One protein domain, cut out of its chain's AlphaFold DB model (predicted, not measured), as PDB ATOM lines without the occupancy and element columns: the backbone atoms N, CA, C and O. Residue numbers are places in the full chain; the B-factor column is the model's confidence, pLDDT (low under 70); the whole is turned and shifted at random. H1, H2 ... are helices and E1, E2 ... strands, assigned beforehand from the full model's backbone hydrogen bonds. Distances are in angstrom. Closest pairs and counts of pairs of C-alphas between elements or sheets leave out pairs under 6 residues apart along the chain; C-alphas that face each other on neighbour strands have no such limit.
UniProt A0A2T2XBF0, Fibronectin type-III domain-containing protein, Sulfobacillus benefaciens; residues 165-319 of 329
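This is residues 165 to 319 of the 329 residues of the protein "Fibronectin type-III domain-containing protein" of Sulfobacillus benefaciens (UniProt A0A2T2XBF0). What is the shape? A seven-strand sheet is curled like part of a barrel and folded back on itself, and a smaller five-strand sheet lies partly face to face with it as a sandwich. The long strands E1, E2 and E4 reach out as an arm that makes the length, and the short helix H1 packs on the smaller sheet. What is it made of? The 155 printed residues, mostly strand by class, hold H1 and then E1 to E12; both sheets, E5-E4-E1-E2-E3-E7-E6 and E9-E8-E10-E11-E12, are antiparallel. How large is it? It is compact, with a radius of gyration of the C-alphas of 17.0 A, and spans 57 by 33 by 30 A.

How is the larger sheet built? It runs E5, residues 236 to 238, E4, 226 to 233, E1, 174 to 184, E2, 193 to 204, E3, 207 to 210, E7, 247 to 251, and E6, 240 to 244. E1, E2 and E3 form a meander, each strand the antiparallel neighbour of the one before, and with E4, the neighbour of E1, a Greek key. Within hydrogen-bond range are N 175 and O 201 of the hairpin E1 and E2, 2.8 A, and N 180 and O 230 of E1 and E4, 2.8 A. How does it fold? In this folded sheet, two leaves of one sheet, E5 E4 E1 face E3 E7 E6 with E2 as the hinge, which bends by 56 degrees at residue 200. What faces it? The sheet of E9, 280 to 285, E8, 272 to 277, E10, 298 to 300, E11, 306 to 310, and E12, 316 to 318, makes the sandwich, its strands at 37 degrees to the others; E10 E11 E12 are a second meander. N 274 of E8 and O 298 of E10 are 2.9 A apart. The closest C-alphas of E3 and E11, Tyr 209 and Val 309, are 7.3 A apart. Where is the helix? H1, residues 165 to 173, with every O i to N i+4 pair within hydrogen-bond range, is on the smaller sheet at a height of 8.1 A, over E8 and only just not over E10, on which 2 of its C-alphas fall. It runs slantwise to the strands, at 51 degrees to E8 on the local plane, and stands at the larger sheet's level.

Where do the elements begin and end? H1 begins at C-alpha 165 (59.305, -39.952, 23.326), and E12 ends at C-alpha 318 (39.493, -30.924, 24.201). Which are longest? E1 measures 32.7 A from first to last C-alpha, E2 32.5 A and E4 23.7 A.

How far does it reach? The two C-alphas farthest apart, Leu 189 and Ser 269, are 57.7 A apart, and the printed part has no cut. Which links are long? Those from E3 to E4, E7 to E8 and E9 to E10. Where is confidence low? The pLDDT is under 70 at residues 216 to 219, 254 to 257 and 287 to 291.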
ATOM      1  N   ALA A 165      60.046 -39.486  24.494       94.81
ATOM      2  CA  ALA A 165      59.305 -39.952  23.326       94.81
ATOM      3  C   ALA A 165      57.958 -39.230  23.167       94.81
ATOM      4  O   ALA A 165      57.542 -38.977  22.038       94.81
ATOM      5  N   ILE A 166      57.294 -38.873  24.270       94.50
ATOM      6  CA  ILE A 166      56.060 -38.073  24.247       94.50
ATOM      7  C   ILE A 166      56.347 -36.664  23.716       94.50
ATOM      8  O   ILE A 166      55.652 -36.212  22.809       94.50
ATOM      9  N   ILE A 167      57.404 -36.014  24.215       92.56
ATOM     10  CA  ILE A 167      57.850 -34.699  23.732       92.56
ATOM     11  C   ILE A 167      58.144 -34.775  22.239       92.56
ATOM     12  O   ILE A 167      57.556 -34.024  21.473       92.56
ATOM     13  N   ARG A 168      58.949 -35.750  21.798       93.69
ATOM     14  CA  ARG A 168      59.270 -35.907  20.376       93.69
ATOM     15  C   ARG A 168      58.019 -36.053  19.506       93.69
ATOM     16  O   ARG A 168      57.959 -35.458  18.442       93.69
ATOM     17  N   ARG A 169      56.991 -36.783  19.955       94.06
ATOM     18  CA  ARG A 169      55.711 -36.861  19.226       94.06
ATOM     19  C   ARG A 169      54.980 -35.520  19.169       94.06
ATOM     20  O   ARG A 169      54.363 -35.220  18.153       94.06
ATOM     21  N   ALA A 170      55.028 -34.726  20.237       94.06
ATOM     22  CA  ALA A 170      54.467 -33.377  20.246       94.06
ATOM     23  C   ALA A 170      55.196 -32.463  19.250       94.06
ATOM     24  O   ALA A 170      54.542 -31.775  18.472       94.06
ATOM     25  N   GLU A 171      56.530 -32.504  19.241       92.94
ATOM     26  CA  GLU A 171      57.386 -31.759  18.310       92.94
ATOM     27  C   GLU A 171      57.137 -32.185  16.864       92.94
ATOM     28  O   GLU A 171      56.924 -31.351  15.988       92.94
ATOM     29  N   GLU A 172      57.094 -33.494  16.612       92.12
ATOM     30  CA  GLU A 172      56.749 -34.047  15.309       92.12
ATOM     31  C   GLU A 172      55.355 -33.578  14.896       92.12
ATOM     32  O   GLU A 172      55.151 -33.258  13.737       92.12
ATOM     33  N   ALA A 173      54.388 -33.480  15.806       92.69
ATOM     34  CA  ALA A 173      53.042 -33.018  15.484       92.69
ATOM     35  C   ALA A 173      52.891 -31.505  15.327       92.69
ATOM     36  O   ALA A 173      51.851 -31.054  14.839       92.69
ATOM     37  N   ALA A 174      53.897 -30.745  15.736       92.31
ATOM     38  CA  ALA A 174      53.900 -29.304  15.676       92.31
ATOM     39  C   ALA A 174      54.188 -28.802  14.262       92.31
ATOM     40  O   ALA A 174      54.947 -29.390  13.488       92.31
ATOM     41  N   THR A 175      53.560 -27.694  13.893       91.25
ATOM     42  CA  THR A 175      53.790 -27.039  12.609       91.25
ATOM     43  C   THR A 175      53.594 -25.538  12.757       91.25
ATOM     44  O   THR A 175      52.662 -25.093  13.429       91.25
ATOM     45  N   LEU A 176      54.473 -24.748  12.137       91.88
ATOM     46  CA  LEU A 176      54.329 -23.298  12.114       91.88
ATOM     47  C   LEU A 176      53.174 -22.914  11.185       91.88
ATOM     48  O   LEU A 176      53.194 -23.187   9.986       91.88
ATOM     49  N   VAL A 177      52.184 -22.233  11.746       92.88
ATOM     50  CA  VAL A 177      51.040 -21.693  11.020       92.88
ATOM     51  C   VAL A 177      51.118 -20.178  11.030       92.88
ATOM     52  O   VAL A 177      51.401 -19.569  12.060       92.88
ATOM     53  N   GLN A 178      50.812 -19.567   9.887       94.00
ATOM     54  CA  GLN A 178      50.688 -18.122   9.750       94.00
ATOM     55  C   GLN A 178      49.275 -17.758   9.302       94.00
ATOM     56  O   GLN A 178      48.714 -18.370   8.391       94.00
ATOM     57  N   GLY A 179      48.705 -16.746   9.944       92.56
ATOM     58  CA  GLY A 179      47.472 -16.101   9.524       92.56
ATOM     59  C   GLY A 179      47.776 -14.679   9.076       92.56
ATOM     60  O   GLY A 179      48.266 -13.872   9.862       92.56
ATOM     61  N   HIS A 180      47.495 -14.387   7.810       93.06
ATOM     62  CA  HIS A 180      47.674 -13.076   7.200       93.06
ATOM     63  C   HIS A 180      46.310 -12.408   7.018       93.06
ATOM     64  O   HIS A 180      45.530 -12.807   6.146       93.06
ATOM     65  N   LEU A 181      46.023 -11.396   7.831       92.12
ATOM     66  CA  LEU A 181      44.856 -10.535   7.692       92.12
ATOM     67  C   LEU A 181      45.195  -9.368   6.765       92.12
ATOM     68  O   LEU A 181      46.041  -8.543   7.094       92.12
ATOM     69  N   TRP A 182      44.480  -9.284   5.645       93.44
ATOM     70  CA  TRP A 182      44.519  -8.139   4.741       93.44
ATOM     71  C   TRP A 182      43.197  -7.379   4.826       93.44
ATOM     72  O   TRP A 182      42.122  -7.990   4.784       93.44
ATOM     73  N   SER A 183      43.243  -6.048   4.897       91.62
ATOM     74  CA  SER A 183      42.044  -5.217   4.764       91.62
ATOM     75  C   SER A 183      42.316  -3.865   4.108       91.62
ATOM     76  O   SER A 183      43.394  -3.299   4.247       91.62
ATOM     77  N   ARG A 184      41.320  -3.321   3.403       93.56
ATOM     78  CA  ARG A 184      41.384  -1.983   2.802       93.56
ATOM     79  C   ARG A 184      40.004  -1.337   2.749       93.56
ATOM     80  O   ARG A 184      39.062  -1.919   2.205       93.56
ATOM     81  N   GLY A 185      39.890  -0.143   3.327       91.50
ATOM     82  CA  GLY A 185      38.639   0.612   3.445       91.50
ATOM     83  C   GLY A 185      38.502   1.763   2.447       91.50
ATOM     84  O   GLY A 185      39.396   2.024   1.638       91.50
ATOM     85  N   GLY A 186      37.367   2.461   2.522       89.25
ATOM     86  CA  GLY A 186      37.104   3.678   1.749       89.25
ATOM     87  C   GLY A 186      37.075   3.436   0.243       89.25
ATOM     88  O   GLY A 186      37.623   4.238  -0.501       89.25
ATOM     89  N   MET A 187      36.540   2.293  -0.210       87.06
ATOM     90  CA  MET A 187      36.585   1.876  -1.626       87.06
ATOM     91  C   MET A 187      38.012   1.791  -2.205       87.06
ATOM     92  O   MET A 187      38.202   1.844  -3.415       87.06
ATOM     93  N   GLY A 188      39.029   1.640  -1.349       86.75
ATOM     94  CA  GLY A 188      40.435   1.616  -1.753       86.75
ATOM     95  C   GLY A 188      41.174   2.943  -1.571       86.75
ATOM     96  O   GLY A 188      42.368   2.996  -1.848       86.75
ATOM     97  N   LEU A 189      40.523   3.996  -1.078       89.88
ATOM     98  CA  LEU A 189      41.176   5.289  -0.839       89.88
ATOM     99  C   LEU A 189      42.148   5.262   0.346       89.88
ATOM    100  O   LEU A 189      43.096   6.041   0.376       89.88
ATOM    101  N   PHE A 190      41.950   4.354   1.301       92.00
ATOM    102  CA  PHE A 190      42.884   4.174   2.408       92.00
ATOM    103  C   PHE A 190      43.991   3.180   2.049       92.00
ATOM    104  O   PHE A 190      43.805   2.276   1.222       92.00
ATOM    105  N   ALA A 191      45.144   3.347   2.699       91.88
ATOM    106  CA  ALA A 191      46.224   2.373   2.651       91.88
ATOM    107  C   ALA A 191      45.725   1.001   3.152       91.88
ATOM    108  O   ALA A 191      44.854   0.950   4.030       91.88
ATOM    109  N   PRO A 192      46.220  -0.111   2.583       91.50
ATOM    110  CA  PRO A 192      45.918  -1.430   3.116       91.50
ATOM    111  C   PRO A 192      46.495  -1.580   4.528       91.50
ATOM    112  O   PRO A 192      47.545  -1.027   4.851       91.50
ATOM    113  N   VAL A 193      45.785  -2.335   5.360       89.50
ATOM    114  CA  VAL A 193      46.264  -2.813   6.653       89.50
ATOM    115  C   VAL A 193      46.579  -4.289   6.499       89.50
ATOM    116  O   VAL A 193      45.687  -5.085   6.187       89.50
ATOM    117  N   ASP A 194      47.835  -4.619   6.764       91.06
ATOM    118  CA  ASP A 194      48.375  -5.968   6.738       91.06
ATOM    119  C   ASP A 194      48.823  -6.351   8.144       91.06
ATOM    120  O   ASP A 194      49.635  -5.667   8.768       91.06
ATOM    121  N   HIS A 195      48.265  -7.441   8.664       90.00
ATOM    122  CA  HIS A 195      48.635  -7.972   9.967       90.00
ATOM    123  C   HIS A 195      48.895  -9.470   9.863       90.00
ATOM    124  O   HIS A 195      48.029 -10.238   9.441       90.00
ATOM    125  N   VAL A 196      50.093  -9.884  10.270       91.62
ATOM    126  CA  VAL A 196      50.516 -11.283  10.257       91.62
ATOM    127  C   VAL A 196      50.738 -11.743  11.679       91.62
ATOM    128  O   VAL A 196      51.492 -11.128  12.429       91.62
ATOM    129  N   GLN A 197      50.116 -12.862  12.023       91.38
ATOM    130  CA  GLN A 197      50.375 -13.570  13.266       91.38
ATOM    131  C   GLN A 197      50.865 -14.978  12.929       91.38
ATOM    132  O   GLN A 197      50.394 -15.593  11.972       91.38
ATOM    133  N   SER A 198      51.836 -15.467  13.697       91.50
ATOM    134  CA  SER A 198      52.368 -16.824  13.568       91.50
ATOM    135  C   SER A 198      52.245 -17.546  14.903       91.50
ATOM    136  O   SER A 198      52.437 -16.926  15.948       91.50
ATOM    137  N   ALA A 199      51.944 -18.839  14.867       91.19
ATOM    138  CA  ALA A 199      51.911 -19.688  16.049       91.19
ATOM    139  C   ALA A 199      52.288 -21.126  15.695       91.19
ATOM    140  O   ALA A 199      52.170 -21.555  14.543       91.19
ATOM    141  N   ILE A 200      52.713 -21.879  16.703       91.62
ATOM    142  CA  ILE A 200      52.831 -23.327  16.589       91.62
ATOM    143  C   ILE A 200      51.433 -23.932  16.723       91.62
ATOM    144  O   ILE A 200      50.710 -23.638  17.670       91.62
ATOM    145  N   ALA A 201      51.053 -24.763  15.758       92.69
ATOM    146  CA  ALA A 201      49.815 -25.524  15.776       92.69
ATOM    147  C   ALA A 201      50.109 -27.023  15.857       92.69
ATOM    148  O   ALA A 201      51.077 -27.497  15.264       92.69
ATOM    149  N   TYR A 202      49.247 -27.777  16.536       93.69
ATOM    150  CA  TYR A 202      49.399 -29.228  16.676       93.69
ATOM    151  C   TYR A 202      48.444 -29.980  15.751       93.69
ATOM    152  O   TYR A 202      47.238 -29.723  15.750       93.69
ATOM    153  N   ASN A 203      48.974 -30.924  14.971       92.88
ATOM    154  CA  ASN A 203      48.199 -31.776  14.071       92.88
ATOM    155  C   ASN A 203      47.654 -33.006  14.813       92.88
ATOM    156  O   ASN A 203      48.340 -34.021  14.968       92.88
ATOM    157  N   ILE A 204      46.390 -32.917  15.218       92.56
ATOM    158  CA  ILE A 204      45.664 -33.961  15.939       92.56
ATOM    159  C   ILE A 204      44.502 -34.420  15.060       92.56
ATOM    160  O   ILE A 204      43.659 -33.613  14.670       92.56
ATOM    161  N   ASN A 205      44.448 -35.712  14.722       90.50
ATOM    162  CA  ASN A 205      43.420 -36.275  13.838       90.50
ATOM    163  C   ASN A 205      43.224 -35.468  12.535       90.50
ATOM    164  O   ASN A 205      42.096 -35.210  12.126       90.50
ATOM    165  N   LYS A 206      44.319 -35.047  11.879       87.94
ATOM    166  CA  LYS A 206      44.308 -34.256  10.627       87.94
ATOM    167  C   LYS A 206      43.739 -32.835  10.770       87.94
ATOM    168  O   LYS A 206      43.570 -32.140   9.768       87.94
ATOM    169  N   THR A 207      43.476 -32.386  11.992       90.75
ATOM    170  CA  THR A 207      43.095 -31.009  12.304       90.75
ATOM    171  C   THR A 207      44.277 -30.306  12.957       90.75
ATOM    172  O   THR A 207      44.875 -30.831  13.893       90.75
ATOM    173  N   LEU A 208      44.617 -29.119  12.460       92.94
ATOM    174  CA  LEU A 208      45.607 -28.248  13.082       92.94
ATOM    175  C   LEU A 208      44.918 -27.367  14.121       92.94
ATOM    176  O   LEU A 208      44.021 -26.592  13.786       92.94
ATOM    177  N   TYR A 209      45.356 -27.483  15.367       93.69
ATOM    178  CA  TYR A 209      44.904 -26.657  16.480       93.69
ATOM    179  C   TYR A 209      45.873 -25.492  16.643       93.69
ATOM    180  O   TYR A 209      46.944 -25.664  17.220       93.69
ATOM    181  N   ALA A 210      45.523 -24.333  16.085       93.31
ATOM    182  CA  ALA A 210      46.346 -23.128  16.130       93.31
ATOM    183  C   ALA A 210      45.812 -22.174  17.210       93.31
ATOM    184  O   ALA A 210      44.647 -21.776  17.120       93.31
ATOM    185  N   PRO A 211      46.612 -21.747  18.198       91.25
ATOM    186  CA  PRO A 211      46.174 -20.846  19.265       91.25
ATOM    187  C   PRO A 211      46.155 -19.382  18.798       91.25
ATOM    188  O   PRO A 211      46.779 -18.479  19.343       91.25
ATOM    189  N   MET A 212      45.441 -19.148  17.707       90.00
ATOM    190  CA  MET A 212      45.300 -17.850  17.075       90.00
ATOM    191  C   MET A 212      43.827 -17.528  16.912       90.00
ATOM    192  O   MET A 212      42.997 -18.414  16.687       90.00
ATOM    193  N   TYR A 213      43.504 -16.240  16.966       85.88
ATOM    194  CA  TYR A 213      42.148 -15.767  16.754       85.88
ATOM    195  C   TYR A 213      42.138 -14.487  15.945       85.88
ATOM    196  O   TYR A 213      42.611 -13.442  16.380       85.88
ATOM    197  N   PHE A 214      41.491 -14.582  14.793       83.38
ATOM    198  CA  PHE A 214      40.983 -13.428  14.083       83.38
ATOM    199  C   PHE A 214      39.472 -13.426  14.249       83.38
ATOM    200  O   PHE A 214      38.805 -14.421  13.960       83.38
ATOM    201  N   SER A 215      38.925 -12.305  14.712       76.69
ATOM    202  CA  SER A 215      37.477 -12.139  14.781       76.69
ATOM    203  C   SER A 215      36.819 -12.426  13.421       76.69
ATOM    204  O   SER A 215      37.330 -11.953  12.404       76.69
ATOM    205  N   PRO A 216      35.669 -13.125  13.374       67.94
ATOM    206  CA  PRO A 216      34.919 -13.347  12.134       67.94
ATOM    207  C   PRO A 216      34.562 -12.048  11.394       67.94
ATOM    208  O   PRO A 216      34.456 -12.028  10.174       67.94
ATOM    209  N   PHE A 217      34.454 -10.919  12.102       66.31
ATOM    210  CA  PHE A 217      34.267  -9.611  11.464       66.31
ATOM    211  C   PHE A 217      35.431  -9.213  10.541       66.31
ATOM    212  O   PHE A 217      35.244  -8.395   9.638       66.31
ATOM    213  N   TYR A 218      36.620  -9.788  10.725       67.56
ATOM    214  CA  TYR A 218      37.790  -9.534   9.887       67.56
ATOM    215  C   TYR A 218      37.804 -10.338   8.578       67.56
ATOM    216  O   TYR A 218      38.597 -10.021   7.696       67.56
ATOM    217  N   SER A 219      36.905 -11.308   8.386       68.19
ATOM    218  CA  SER A 219      36.756 -12.031   7.112       68.19
ATOM    219  C   SER A 219      35.585 -11.539   6.250       68.19
ATOM    220  O   SER A 219      35.455 -11.968   5.104       68.19
ATOM    221  N   HIS A 220      34.738 -10.634   6.755       80.56
ATOM    222  CA  HIS A 220      33.543 -10.166   6.045       80.56
ATOM    223  C   HIS A 220      33.771  -8.834   5.327       80.56
ATOM    224  O   HIS A 220      33.902  -7.781   5.953       80.56
ATOM    225  N   SER A 221      33.783  -8.867   3.996       86.88
ATOM    226  CA  SER A 221      33.833  -7.651   3.178       86.88
ATOM    227  C   SER A 221      32.467  -6.954   3.121       86.88
ATOM    228  O   SER A 221      31.425  -7.603   3.111       86.88
ATOM    229  N   THR A 222      32.479  -5.625   3.054       88.31
ATOM    230  CA  THR A 222      31.308  -4.777   2.780       88.31
ATOM    231  C   THR A 222      31.526  -4.021   1.470       88.31
ATOM    232  O   THR A 222      32.622  -4.040   0.911       88.31
ATOM    233  N   TRP A 223      30.514  -3.301   0.981       87.94
ATOM    234  CA  TRP A 223      30.676  -2.446  -0.202       87.94
ATOM    235  C   TRP A 223      31.772  -1.374  -0.018       87.94
ATOM    236  O   TRP A 223      32.412  -0.974  -0.985       87.94
ATOM    237  N   LEU A 224      32.029  -0.949   1.226       89.94
ATOM    238  CA  LEU A 224      33.016   0.081   1.561       89.94
ATOM    239  C   LEU A 224      34.405  -0.495   1.896       89.94
ATOM    240  O   LEU A 224      35.402   0.225   1.818       89.94
ATOM    241  N   THR A 225      34.487  -1.768   2.303       88.62
ATOM    242  CA  THR A 225      35.723  -2.388   2.809       88.62
ATOM    243  C   THR A 225      35.930  -3.788   2.255       88.62
ATOM    244  O   THR A 225      35.074  -4.654   2.416       88.62
ATOM    245  N   ARG A 226      37.115  -4.056   1.705       90.62
ATOM    246  CA  ARG A 226      37.548  -5.418   1.368       90.62
ATOM    247  C   ARG A 226      38.427  -5.973   2.482       90.62
ATOM    248  O   ARG A 226      39.279  -5.252   2.992       90.62
ATOM    249  N   ARG A 227      38.213  -7.231   2.863       90.75
ATOM    250  CA  ARG A 227      38.998  -7.925   3.891       90.75
ATOM    251  C   ARG A 227      38.943  -9.441   3.730       90.75
ATOM    252  O   ARG A 227      37.907  -9.972   3.330       90.75
ATOM    253  N   TRP A 228      40.047 -10.115   4.027       90.06
ATOM    254  CA  TRP A 228      40.139 -11.575   4.065       90.06
ATOM    255  C   TRP A 228      41.314 -12.021   4.933       90.06
ATOM    256  O   TRP A 228      42.241 -11.257   5.204       90.06
ATOM    257  N   ILE A 229      41.281 -13.291   5.331       91.12
ATOM    258  CA  ILE A 229      42.370 -13.945   6.050       91.12
ATOM    259  C   ILE A 229      42.887 -15.091   5.190       91.12
ATOM    260  O   ILE A 229      42.110 -15.920   4.706       91.12
ATOM    261  N   THR A 230      44.201 -15.144   5.020       91.75
ATOM    262  CA  THR A 230      44.883 -16.268   4.383       91.75
ATOM    263  C   THR A 230      45.650 -17.033   5.446       91.75
ATOM    264  O   THR A 230      46.465 -16.453   6.156       91.75
ATOM    265  N   TRP A 231      45.389 -18.333   5.544       92.50
ATOM    266  CA  TRP A 231      46.127 -19.234   6.420       92.50
ATOM    267  C   TRP A 231      47.149 -20.007   5.607       92.50
ATOM    268  O   TRP A 231      46.807 -20.555   4.555       92.50
ATOM    269  N   THR A 232      48.381 -20.066   6.095       91.94
ATOM    270  CA  THR A 232      49.469 -20.799   5.453       91.94
ATOM    271  C   THR A 232      50.235 -21.646   6.453       91.94
ATOM    272  O   THR A 232      50.439 -21.248   7.597       91.94
ATOM    273  N   THR A 233      50.688 -22.804   5.994       91.19
ATOM    274  CA  THR A 233      51.635 -23.686   6.680       91.19
ATOM    275  C   THR A 233      52.665 -24.114   5.649       91.19
ATOM    276  O   THR A 233      52.269 -24.481   4.544       91.19
ATOM    277  N   ASP A 234      53.959 -24.008   5.947       85.06
ATOM    278  CA  ASP A 234      55.039 -24.316   4.991       85.06
ATOM    279  C   ASP A 234      54.790 -23.701   3.595       85.06
ATOM    280  O   ASP A 234      54.814 -24.378   2.567       85.06
ATOM    281  N   HIS A 235      54.427 -22.412   3.571       82.88
ATOM    282  CA  HIS A 235      54.051 -21.644   2.368       82.88
ATOM    283  C   HIS A 235      52.837 -22.166   1.574       82.88
ATOM    284  O   HIS A 235      52.469 -21.598   0.546       82.88
ATOM    285  N   THR A 236      52.160 -23.203   2.060       89.06
ATOM    286  CA  THR A 236      50.970 -23.787   1.444       89.06
ATOM    287  C   THR A 236      49.713 -23.215   2.079       89.06
ATOM    288  O   THR A 236      49.574 -23.193   3.303       89.06
ATOM    289  N   ARG A 237      48.760 -22.767   1.254       90.62
ATOM    290  CA  ARG A 237      47.479 -22.244   1.743       90.62
ATOM    291  C   ARG A 237      46.615 -23.366   2.317       90.62
ATOM    292  O   ARG A 237      46.384 -24.377   1.659       90.62
ATOM    293  N   ILE A 238      46.069 -23.139   3.507       91.50
ATOM    294  CA  ILE A 238      45.146 -24.050   4.190       91.50
ATOM    295  C   ILE A 238      43.815 -23.360   4.495       91.50
ATOM    296  O   ILE A 238      43.692 -22.135   4.464       91.50
ATOM    297  N   GLY A 239      42.783 -24.168   4.728       88.31
ATOM    298  CA  GLY A 239      41.441 -23.686   5.045       88.31
ATOM    299  C   GLY A 239      41.198 -23.643   6.550       88.31
ATOM    300  O   GLY A 239      41.613 -24.554   7.264       88.31
ATOM    301  N   ALA A 240      40.474 -22.627   7.018       89.00
ATOM    302  CA  ALA A 240      39.923 -22.628   8.367       89.00
ATOM    303  C   ALA A 240      38.648 -23.473   8.423       89.00
ATOM    304  O   ALA A 240      37.791 -23.375   7.546       89.00
ATOM    305  N   ILE A 241      38.541 -24.307   9.454       88.06
ATOM    306  CA  ILE A 241      37.362 -25.126   9.744       88.06
ATOM    307  C   ILE A 241      36.454 -24.358  10.700       88.06
ATOM    308  O   ILE A 241      35.264 -24.193  10.437       88.06
ATOM    309  N   LYS A 242      37.016 -23.897  11.823       87.38
ATOM    310  CA  LYS A 242      36.261 -23.213  12.874       87.38
ATOM    311  C   LYS A 242      37.168 -22.354  13.742       87.38
ATOM    312  O   LYS A 242      38.305 -22.725  14.002       87.38
ATOM    313  N   THR A 243      36.635 -21.248  14.242       85.38
ATOM    314  CA  THR A 243      37.330 -20.359  15.176       85.38
ATOM    315  C   THR A 243      36.544 -20.280  16.480       85.38
ATOM    316  O   THR A 243      35.324 -20.122  16.476       85.38
ATOM    317  N   PHE A 244      37.256 -20.394  17.592       80.94
ATOM    318  CA  PHE A 244      36.780 -20.282  18.966       80.94
ATOM    319  C   PHE A 244      37.665 -19.271  19.706       80.94
ATOM    320  O   PHE A 244      38.753 -18.959  19.240       80.94
ATOM    321  N   HIS A 245      37.215 -18.749  20.845       74.00
ATOM    322  CA  HIS A 245      37.955 -17.808  21.701       74.00
ATOM    323  C   HIS A 245      39.470 -18.126  21.805       74.00
ATOM    324  O   HIS A 245      39.872 -19.000  22.573       74.00
ATOM    325  N   HIS A 246      40.302 -17.413  21.028       86.62
ATOM    326  CA  HIS A 246      41.769 -17.569  20.964       86.62
ATOM    327  C   HIS A 246      42.306 -18.909  20.410       86.62
ATOM    328  O   HIS A 246      43.469 -19.236  20.625       86.62
ATOM    329  N   LEU A 247      41.488 -19.668  19.674       90.00
ATOM    330  CA  LEU A 247      41.867 -20.930  19.031       90.00
ATOM    331  C   LEU A 247      41.190 -21.072  17.659       90.00
ATOM    332  O   LEU A 247      39.975 -20.941  17.530       90.00
ATOM    333  N   THR A 248      41.950 -21.427  16.632       91.69
ATOM    334  CA  THR A 248      41.444 -21.714  15.290       91.69
ATOM    335  C   THR A 248      41.796 -23.140  14.888       91.69
ATOM    336  O   THR A 248      42.949 -23.559  14.946       91.69
ATOM    337  N   LEU A 249      40.785 -23.880  14.447       92.44
ATOM    338  CA  LEU A 249      40.926 -25.191  13.835       92.44
ATOM    339  C   LEU A 249      41.108 -24.999  12.338       92.44
ATOM    340  O   LEU A 249      40.247 -24.426  11.663       92.44
ATOM    341  N   LEU A 250      42.219 -25.502  11.820       91.88
ATOM    342  CA  LEU A 250      42.573 -25.441  10.411       91.88
ATOM    343  C   LEU A 250      42.632 -26.853   9.837       91.88
ATOM    344  O   LEU A 250      42.907 -27.828  10.540       91.88
ATOM    345  N   ARG A 251      42.386 -26.968   8.536       89.62
ATOM    346  CA  ARG A 251      42.564 -28.226   7.816       89.62
ATOM    347  C   ARG A 251      44.052 -28.573   7.809       89.62
ATOM    348  O   ARG A 251      44.858 -27.793   7.305       89.62
ATOM    349  N   GLY A 252      44.401 -29.730   8.367       76.62
ATOM    350  CA  GLY A 252      45.775 -30.216   8.364       76.62
ATOM    351  C   GLY A 252      46.257 -30.570   6.953       76.62
ATOM    352  O   GLY A 252      45.438 -30.893   6.083       76.62
ATOM    353  N   PRO A 253      47.575 -30.512   6.699       70.88
ATOM    354  CA  PRO A 253      48.147 -30.945   5.431       70.88
ATOM    355  C   PRO A 253      47.799 -32.423   5.195       70.88
ATOM    356  O   PRO A 253      47.954 -33.262   6.081       70.88
ATOM    357  N   GLY A 254      47.285 -32.737   4.002       57.38
ATOM    358  CA  GLY A 254      46.564 -33.979   3.691       57.38
ATOM    359  C   GLY A 254      47.343 -35.301   3.764       57.38
ATOM    360  O   GLY A 254      46.803 -36.314   3.333       57.38
ATOM    361  N   ALA A 255      48.572 -35.329   4.290       52.94
ATOM    362  CA  ALA A 255      49.431 -36.514   4.261       52.94
ATOM    363  C   ALA A 255      49.316 -37.432   5.496       52.94
ATOM    364  O   ALA A 255      49.418 -38.643   5.332       52.94
ATOM    365  N   SER A 256      49.061 -36.930   6.712       60.78
ATOM    366  CA  SER A 256      48.840 -37.791   7.892       60.78
ATOM    367  C   SER A 256      48.486 -36.991   9.150       60.78
ATOM    368  O   SER A 256      48.943 -35.864   9.349       60.78
ATOM    369  N   SER A 257      47.672 -37.587  10.027       64.44
ATOM    370  CA  SER A 257      47.592 -37.166  11.428       64.44
ATOM    371  C   SER A 257      48.899 -37.533  12.122       64.44
ATOM    372  O   SER A 257      49.330 -38.681  12.016       64.44
ATOM    373  N   ARG A 258      49.506 -36.589  12.845       83.94
ATOM    374  CA  ARG A 258      50.741 -36.847  13.603       83.94
ATOM    375  C   ARG A 258      50.462 -37.250  15.054       83.94
ATOM    376  O   ARG A 258      51.244 -37.983  15.646       83.94
ATOM    377  N   LEU A 259      49.299 -36.865  15.579       91.06
ATOM    378  CA  LEU A 259      48.752 -37.357  16.842       91.06
ATOM    379  C   LEU A 259      47.339 -37.903  16.659       91.06
ATOM    380  O   LEU A 259      46.534 -37.350  15.904       91.06
ATOM    381  N   SER A 260      47.036 -38.951  17.419       91.19
ATOM    382  CA  SER A 260      45.677 -39.465  17.587       91.19
ATOM    383  C   SER A 260      45.020 -38.815  18.801       91.19
ATOM    384  O   SER A 260      45.657 -38.704  19.849       91.19
ATOM    385  N   SER A 261      43.753 -38.420  18.675       90.00
ATOM    386  CA  SER A 261      42.962 -37.904  19.803       90.00
ATOM    387  C   SER A 261      42.332 -39.019  20.628       90.00
ATOM    388  O   SER A 261      41.906 -40.039  20.084       90.00
ATOM    389  N   LEU A 262      42.162 -38.760  21.919       88.06
ATOM    390  CA  LEU A 262      41.313 -39.527  22.825       88.06
ATOM    391  C   LEU A 262      39.900 -38.957  22.908       88.06
ATOM    392  O   LEU A 262      39.637 -37.828  22.488       88.06
ATOM    393  N   VAL A 263      38.996 -39.761  23.471       84.50
ATOM    394  CA  VAL A 263      37.697 -39.280  23.944       84.50
ATOM    395  C   VAL A 263      37.930 -38.451  25.212       84.50
ATOM    396  O   VAL A 263      38.606 -38.940  26.119       84.50
ATOM    397  N   PRO A 264      37.374 -37.233  25.306       79.31
ATOM    398  CA  PRO A 264      37.497 -36.427  26.512       79.31
ATOM    399  C   PRO A 264      36.899 -37.122  27.751       79.31
ATOM    400  O   PRO A 264      35.775 -37.616  27.723       79.31
ATOM    401  N   GLY A 265      37.658 -37.111  28.840       75.44
ATOM    402  CA  GLY A 265      37.324 -37.480  30.224       75.44
ATOM    403  C   GLY A 265      38.105 -36.631  31.252       75.44
ATOM    404  O   GLY A 265      38.302 -35.435  31.042       75.44
ATOM    405  N   ASN A 266      38.584 -37.231  32.345       73.06
ATOM    406  CA  ASN A 266      39.439 -36.536  33.317       73.06
ATOM    407  C   ASN A 266      40.927 -36.772  33.018       73.06
ATOM    408  O   ASN A 266      41.322 -37.916  32.784       73.06
ATOM    409  N   LEU A 267      41.736 -35.708  33.077       72.75
ATOM    410  CA  LEU A 267      43.198 -35.811  33.006       72.75
ATOM    411  C   LEU A 267      43.745 -36.663  34.161       72.75
ATOM    412  O   LEU A 267      43.168 -36.715  35.251       72.75
ATOM    413  N   SER A 268      44.867 -37.329  33.912       75.50
ATOM    414  CA  SER A 268      45.565 -38.208  34.850       75.50
ATOM    415  C   SER A 268      46.898 -37.599  35.286       75.50
ATOM    416  O   SER A 268      47.503 -36.815  34.562       75.50
ATOM    417  N   SER A 269      47.428 -38.050  36.427       73.81
ATOM    418  CA  SER A 269      48.778 -37.694  36.888       73.81
ATOM    419  C   SER A 269      49.908 -38.225  35.992       73.81
ATOM    420  O   SER A 269      51.084 -38.000  36.266       73.81
ATOM    421  N   ASN A 270      49.568 -39.016  34.972       79.56
ATOM    422  CA  ASN A 270      50.503 -39.578  33.997       79.56
ATOM    423  C   ASN A 270      50.512 -38.809  32.667       79.56
ATOM    424  O   ASN A 270      51.210 -39.220  31.738       79.56
ATOM    425  N   ASP A 271      49.718 -37.746  32.556       89.00
ATOM    426  CA  ASP A 271      49.671 -36.926  31.354       89.00
ATOM    427  C   ASP A 271      50.858 -35.949  31.328       89.00
ATOM    428  O   ASP A 271      51.387 -35.523  32.358       89.00
ATOM    429  N   VAL A 272      51.302 -35.609  30.124       92.56
ATOM    430  CA  VAL A 272      52.422 -34.710  29.857       92.56
ATOM    431  C   VAL A 272      51.903 -33.532  29.053       92.56
ATOM    432  O   VAL A 272      51.287 -33.698  27.997       92.56
ATOM    433  N   VAL A 273      52.178 -32.337  29.554       93.38
ATOM    434  CA  VAL A 273      51.890 -31.082  28.869       93.38
ATOM    435  C   VAL A 273      53.153 -30.649  28.141       93.38
ATOM    436  O   VAL A 273      54.228 -30.656  28.736       93.38
ATOM    437  N   VAL A 274      53.035 -30.292  26.863       94.50
ATOM    438  CA  VAL A 274      54.159 -29.832  26.035       94.50
ATOM    439  C   VAL A 274      53.776 -28.529  25.355       94.50
ATOM    440  O   VAL A 274      52.710 -28.447  24.751       94.50
ATOM    441  N   TRP A 275      54.637 -27.520  25.426       94.31
ATOM    442  CA  TRP A 275      54.424 -26.225  24.777       94.31
ATOM    443  C   TRP A 275      55.741 -25.653  24.265       94.31
ATOM    444  O   TRP A 275      56.825 -26.117  24.624       94.31
ATOM    445  N   HIS A 276      55.649 -24.642  23.411       90.88
ATOM    446  CA  HIS A 276      56.813 -23.953  22.873       90.88
ATOM    447  C   HIS A 276      56.887 -22.532  23.439       90.88
ATOM    448  O   HIS A 276      55.992 -21.722  23.206       90.88
ATOM    449  N   ALA A 277      57.961 -22.212  24.161       88.44
ATOM    450  CA  ALA A 277      58.165 -20.897  24.761       88.44
ATOM    451  C   ALA A 277      59.619 -20.450  24.606       88.44
ATOM    452  O   ALA A 277      60.545 -21.234  24.791       88.44
ATOM    453  N   GLN A 278      59.818 -19.169  24.274       86.44
ATOM    454  CA  GLN A 278      61.148 -18.547  24.169       86.44
ATOM    455  C   GLN A 278      62.115 -19.281  23.214       86.44
ATOM    456  O   GLN A 278      63.321 -19.282  23.428       86.44
ATOM    457  N   GLY A 279      61.592 -19.912  22.155       84.75
ATOM    458  CA  GLY A 279      62.404 -20.648  21.174       84.75
ATOM    459  C   GLY A 279      62.798 -22.066  21.598       84.75
ATOM    460  O   GLY A 279      63.586 -22.704  20.902       84.75
ATOM    461  N   HIS A 280      62.263 -22.565  22.716       89.06
ATOM    462  CA  HIS A 280      62.555 -23.897  23.229       89.06
ATOM    463  C   HIS A 280      61.278 -24.673  23.558       89.06
ATOM    464  O   HIS A 280      60.260 -24.112  23.976       89.06
ATOM    465  N   TRP A 281      61.356 -25.993  23.401       92.62
ATOM    466  CA  TRP A 281      60.325 -26.916  23.855       92.62
ATOM    467  C   TRP A 281      60.367 -27.053  25.372       92.62
ATOM    468  O   TRP A 281      61.413 -27.317  25.961       92.62
ATOM    469  N   GLN A 282      59.211 -26.871  25.991       93.38
ATOM    470  CA  GLN A 282      58.997 -27.003  27.421       93.38
ATOM    471  C   GLN A 282      58.026 -28.151  27.674       93.38
ATOM    472  O   GLN A 282      57.170 -28.455  26.837       93.38
ATOM    473  N   HIS A 283      58.161 -28.799  28.826       92.44
ATOM    474  CA  HIS A 283      57.249 -29.857  29.222       92.44
ATOM    475  C   HIS A 283      57.081 -29.925  30.733       92.44
ATOM    476  O   HIS A 283      57.981 -29.569  31.491       92.44
ATOM    477  N   GLU A 284      55.943 -30.458  31.156       89.19
ATOM    478  CA  GLU A 284      55.653 -30.733  32.555       89.19
ATOM    479  C   GLU A 284      54.840 -32.025  32.670       89.19
ATOM    480  O   GLU A 284      53.931 -32.281  31.875       89.19
ATOM    481  N   THR A 285      55.173 -32.862  33.656       82.75
ATOM    482  CA  THR A 285      54.304 -33.972  34.065       82.75
ATOM    483  C   THR A 285      53.172 -33.415  34.909       82.75
ATOM    484  O   THR A 285      53.410 -32.798  35.947       82.75
ATOM    485  N   PHE A 286      51.943 -33.627  34.467       72.44
ATOM    486  CA  PHE A 286      50.791 -32.945  35.023       72.44
ATOM    487  C   PHE A 286      50.436 -33.483  36.416       72.44
ATOM    488  O   PHE A 286      50.123 -34.659  36.577       72.44
ATOM    489  N   SER A 287      50.479 -32.622  37.436       58.81
ATOM    490  CA  SER A 287      50.146 -32.977  38.829       58.81
ATOM    491  C   SER A 287      49.094 -32.057  39.472       58.81
ATOM    492  O   SER A 287      48.854 -32.139  40.676       58.81
ATOM    493  N   GLY A 288      48.428 -31.208  38.676       58.19
ATOM    494  CA  GLY A 288      47.487 -30.184  39.147       58.19
ATOM    495  C   GLY A 288      46.056 -30.305  38.590       58.19
ATOM    496  O   GLY A 288      45.728 -31.262  37.893       58.19
ATOM    497  N   PRO A 289      45.164 -29.347  38.902       60.59
ATOM    498  CA  PRO A 289      43.869 -29.211  38.232       60.59
ATOM    499  C   PRO A 289      44.045 -28.705  36.790       60.59
ATOM    500  O   PRO A 289      45.024 -28.039  36.481       60.59
ATOM    501  N   VAL A 290      43.070 -28.951  35.902       63.59
ATOM    502  CA  VAL A 290      43.082 -28.525  34.470       63.59
ATOM    503  C   VAL A 290      43.080 -26.990  34.288       63.59
ATOM    504  O   VAL A 290      43.052 -26.472  33.173       63.59
ATOM    505  N   ALA A 291      43.081 -26.239  35.389       63.44
ATOM    506  CA  ALA A 291      43.167 -24.791  35.402       63.44
ATOM    507  C   ALA A 291      44.636 -24.353  35.319       63.44
ATOM    508  O   ALA A 291      45.476 -24.873  36.049       63.44
ATOM    509  N   ASN A 292      44.914 -23.344  34.489       70.38
ATOM    510  CA  ASN A 292      46.234 -22.716  34.322       70.38
ATOM    511  C   ASN A 292      47.261 -23.562  33.560       70.38
ATOM    512  O   ASN A 292      48.440 -23.574  33.910       70.38
ATOM    513  N   LEU A 293      46.833 -24.243  32.494       86.00
ATOM    514  CA  LEU A 293      47.800 -24.801  31.553       86.00
ATOM    515  C   LEU A 293      48.640 -23.663  30.946       86.00
ATOM    516  O   LEU A 293      48.109 -22.566  30.733       86.00
ATOM    517  N   PRO A 294      49.921 -23.912  30.614       89.19
ATOM    518  CA  PRO A 294      50.689 -23.005  29.776       89.19
ATOM    519  C   PRO A 294      49.888 -22.653  28.525       89.19
ATOM    520  O   PRO A 294      49.153 -23.497  28.008       89.19
ATOM    521  N   ALA A 295      50.002 -21.417  28.046       88.88
ATOM    522  CA  ALA A 295      49.413 -21.055  26.765       88.88
ATOM    523  C   ALA A 295      49.997 -21.942  25.655       88.88
ATOM    524  O   ALA A 295      51.165 -22.333  25.717       88.88
ATOM    525  N   ASP A 296      49.180 -22.235  24.648       89.12
ATOM    526  CA  ASP A 296      49.624 -22.864  23.399       89.12
ATOM    527  C   ASP A 296      50.219 -24.269  23.589       89.12
ATOM    528  O   ASP A 296      51.119 -24.693  22.862       89.12
ATOM    529  N   ALA A 297      49.728 -24.997  24.586       92.81
ATOM    530  CA  ALA A 297      50.204 -26.319  24.951       92.81
ATOM    531  C   ALA A 297      49.359 -27.425  24.316       92.81
ATOM    532  O   ALA A 297      48.163 -27.262  24.086       92.81
ATOM    533  N   VAL A 298      49.960 -28.597  24.121       93.94
ATOM    534  CA  VAL A 298      49.262 -29.861  23.865       93.94
ATOM    535  C   VAL A 298      49.359 -30.761  25.093       93.94
ATOM    536  O   VAL A 298      50.408 -30.853  25.730       93.94
ATOM    537  N   VAL A 299      48.260 -31.436  25.421       93.62
ATOM    538  CA  VAL A 299      48.190 -32.395  26.528       93.62
ATOM    539  C   VAL A 299      48.155 -33.809  25.959       93.62
ATOM    540  O   VAL A 299      47.260 -34.146  25.177       93.62
ATOM    541  N   LEU A 300      49.129 -34.632  26.342       93.94
ATOM    542  CA  LEU A 300      49.322 -35.999  25.863       93.94
ATOM    543  C   LEU A 300      49.258 -36.988  27.027       93.94
ATOM    544  O   LEU A 300      49.824 -36.730  28.080       93.94
ATOM    545  N   ASN A 301      48.631 -38.147  26.838       92.31
ATOM    546  CA  ASN A 301      48.690 -39.215  27.838       92.31
ATOM    547  C   ASN A 301      50.039 -39.961  27.816       92.31
ATOM    548  O   ASN A 301      50.858 -39.781  26.911       92.31
ATOM    549  N   GLY A 302      50.231 -40.893  28.756       92.06
ATOM    550  CA  GLY A 302      51.415 -41.766  28.809       92.06
ATOM    551  C   GLY A 302      51.676 -42.599  27.538       92.06
ATOM    552  O   GLY A 302      52.789 -43.074  27.327       92.06
ATOM    553  N   TYR A 303      50.694 -42.751  26.646       92.94
ATOM    554  CA  TYR A 303      50.840 -43.428  25.350       92.94
ATOM    555  C   TYR A 303      51.100 -42.466  24.178       92.94
ATOM    556  O   TYR A 303      51.176 -42.902  23.025       92.94
ATOM    557  N   GLY A 304      51.246 -41.166  24.447       93.31
ATOM    558  CA  GLY A 304      51.472 -40.125  23.447       93.31
ATOM    559  C   GLY A 304      50.247 -39.828  22.581       93.31
ATOM    560  O   GLY A 304      50.411 -39.512  21.404       93.31
ATOM    561  N   GLN A 305      49.038 -39.987  23.120       93.00
ATOM    562  CA  GLN A 305      47.775 -39.627  22.470       93.00
ATOM    563  C   GLN A 305      47.248 -38.312  23.043       93.00
ATOM    564  O   GLN A 305      47.346 -38.076  24.246       93.00
ATOM    565  N   ALA A 306      46.676 -37.470  22.186       93.19
ATOM    566  CA  ALA A 306      46.240 -36.132  22.548       93.19
ATOM    567  C   ALA A 306      44.880 -36.128  23.240       93.19
ATOM    568  O   ALA A 306      43.898 -36.677  22.744       93.19
ATOM    569  N   TRP A 307      44.831 -35.444  24.372       91.31
ATOM    570  CA  TRP A 307      43.612 -35.104  25.093       91.31
ATOM    571  C   TRP A 307      42.995 -33.805  24.579       91.31
ATOM    572  O   TRP A 307      41.779 -33.680  24.424       91.31
ATOM    573  N   GLY A 308      43.850 -32.831  24.298       90.56
ATOM    574  CA  GLY A 308      43.452 -31.504  23.873       90.56
ATOM    575  C   GLY A 308      44.632 -30.554  23.842       90.56
ATOM    576  O   GLY A 308      45.786 -30.964  23.978       90.56
ATOM    577  N   VAL A 309      44.313 -29.282  23.663       92.19
ATOM    578  CA  VAL A 309      45.273 -28.180  23.652       92.19
ATOM    579  C   VAL A 309      44.823 -27.095  24.619       92.19
ATOM    580  O   VAL A 309      43.653 -27.055  24.990       92.19
ATOM    581  N   SER A 310      45.707 -26.193  25.010       90.88
ATOM    582  CA  SER A 310      45.305 -24.920  25.604       90.88
ATOM    583  C   SER A 310      45.257 -23.827  24.535       90.88
ATOM    584  O   SER A 310      45.992 -23.853  23.548       90.88
ATOM    585  N   ASN A 311      44.347 -22.867  24.695       90.06
ATOM    586  CA  ASN A 311      44.345 -21.662  23.868       90.06
ATOM    587  C   ASN A 311      45.424 -20.662  24.336       90.06
ATOM    588  O   ASN A 311      46.094 -20.885  25.346       90.06
ATOM    589  N   ALA A 312      45.526 -19.515  23.656       87.81
ATOM    590  CA  ALA A 312      46.485 -18.457  24.004       87.81
ATOM    591  C   ALA A 312      46.306 -17.860  25.416       87.81
ATOM    592  O   ALA A 312      47.142 -17.091  25.880       87.81
ATOM    593  N   SER A 313      45.214 -18.191  26.106       88.81
ATOM    594  CA  SER A 313      44.933 -17.771  27.482       88.81
ATOM    595  C   SER A 313      45.128 -18.901  28.501       88.81
ATOM    596  O   SER A 313      44.788 -18.723  29.666       88.81
ATOM    597  N   GLY A 314      45.632 -20.069  28.086       88.25
ATOM    598  CA  GLY A 314      45.842 -21.224  28.965       88.25
ATOM    599  C   GLY A 314      44.576 -22.031  29.278       88.25
ATOM    600  O   GLY A 314      44.607 -22.942  30.107       88.25
ATOM    601  N   HIS A 315      43.443 -21.740  28.627       88.94
ATOM    602  CA  HIS A 315      42.218 -22.518  28.808       88.94
ATOM    603  C   HIS A 315      42.272 -23.809  28.001       88.94
ATOM    604  O   HIS A 315      42.493 -23.778  26.789       88.94
ATOM    605  N   PHE A 316      42.016 -24.935  28.669       88.88
ATOM    606  CA  PHE A 316      41.959 -26.244  28.032       88.88
ATOM    607  C   PHE A 316      40.783 -26.355  27.058       88.88
ATOM    608  O   PHE A 316      39.638 -26.034  27.383       88.88
ATOM    609  N   VAL A 317      41.072 -26.871  25.871       88.88
ATOM    610  CA  VAL A 317      40.118 -27.187  24.819       88.88
ATOM    611  C   VAL A 317      40.344 -28.645  24.413       88.88
ATOM    612  O   VAL A 317      41.421 -28.976  23.908       88.88
ATOM    613  N   PRO A 318      39.353 -29.534  24.605       88.00
ATOM    614  CA  PRO A 318      39.493 -30.924  24.201       88.00
ATOM    615  C   PRO A 318      39.678 -31.022  22.688       88.00
ATOM    616  O   PRO A 318      39.061 -30.276  21.919       88.00
ATOM    617  N   ALA A 319      40.496 -31.976  22.254       83.56
ATOM    618  CA  ALA A 319      40.613 -32.273  20.839       83.56
ATOM    619  C   ALA A 319      39.270 -32.841  20.348       83.56
ATOM    620  O   ALA A 319      38.740 -33.828  20.862       83.56
TER     621      ALA A 319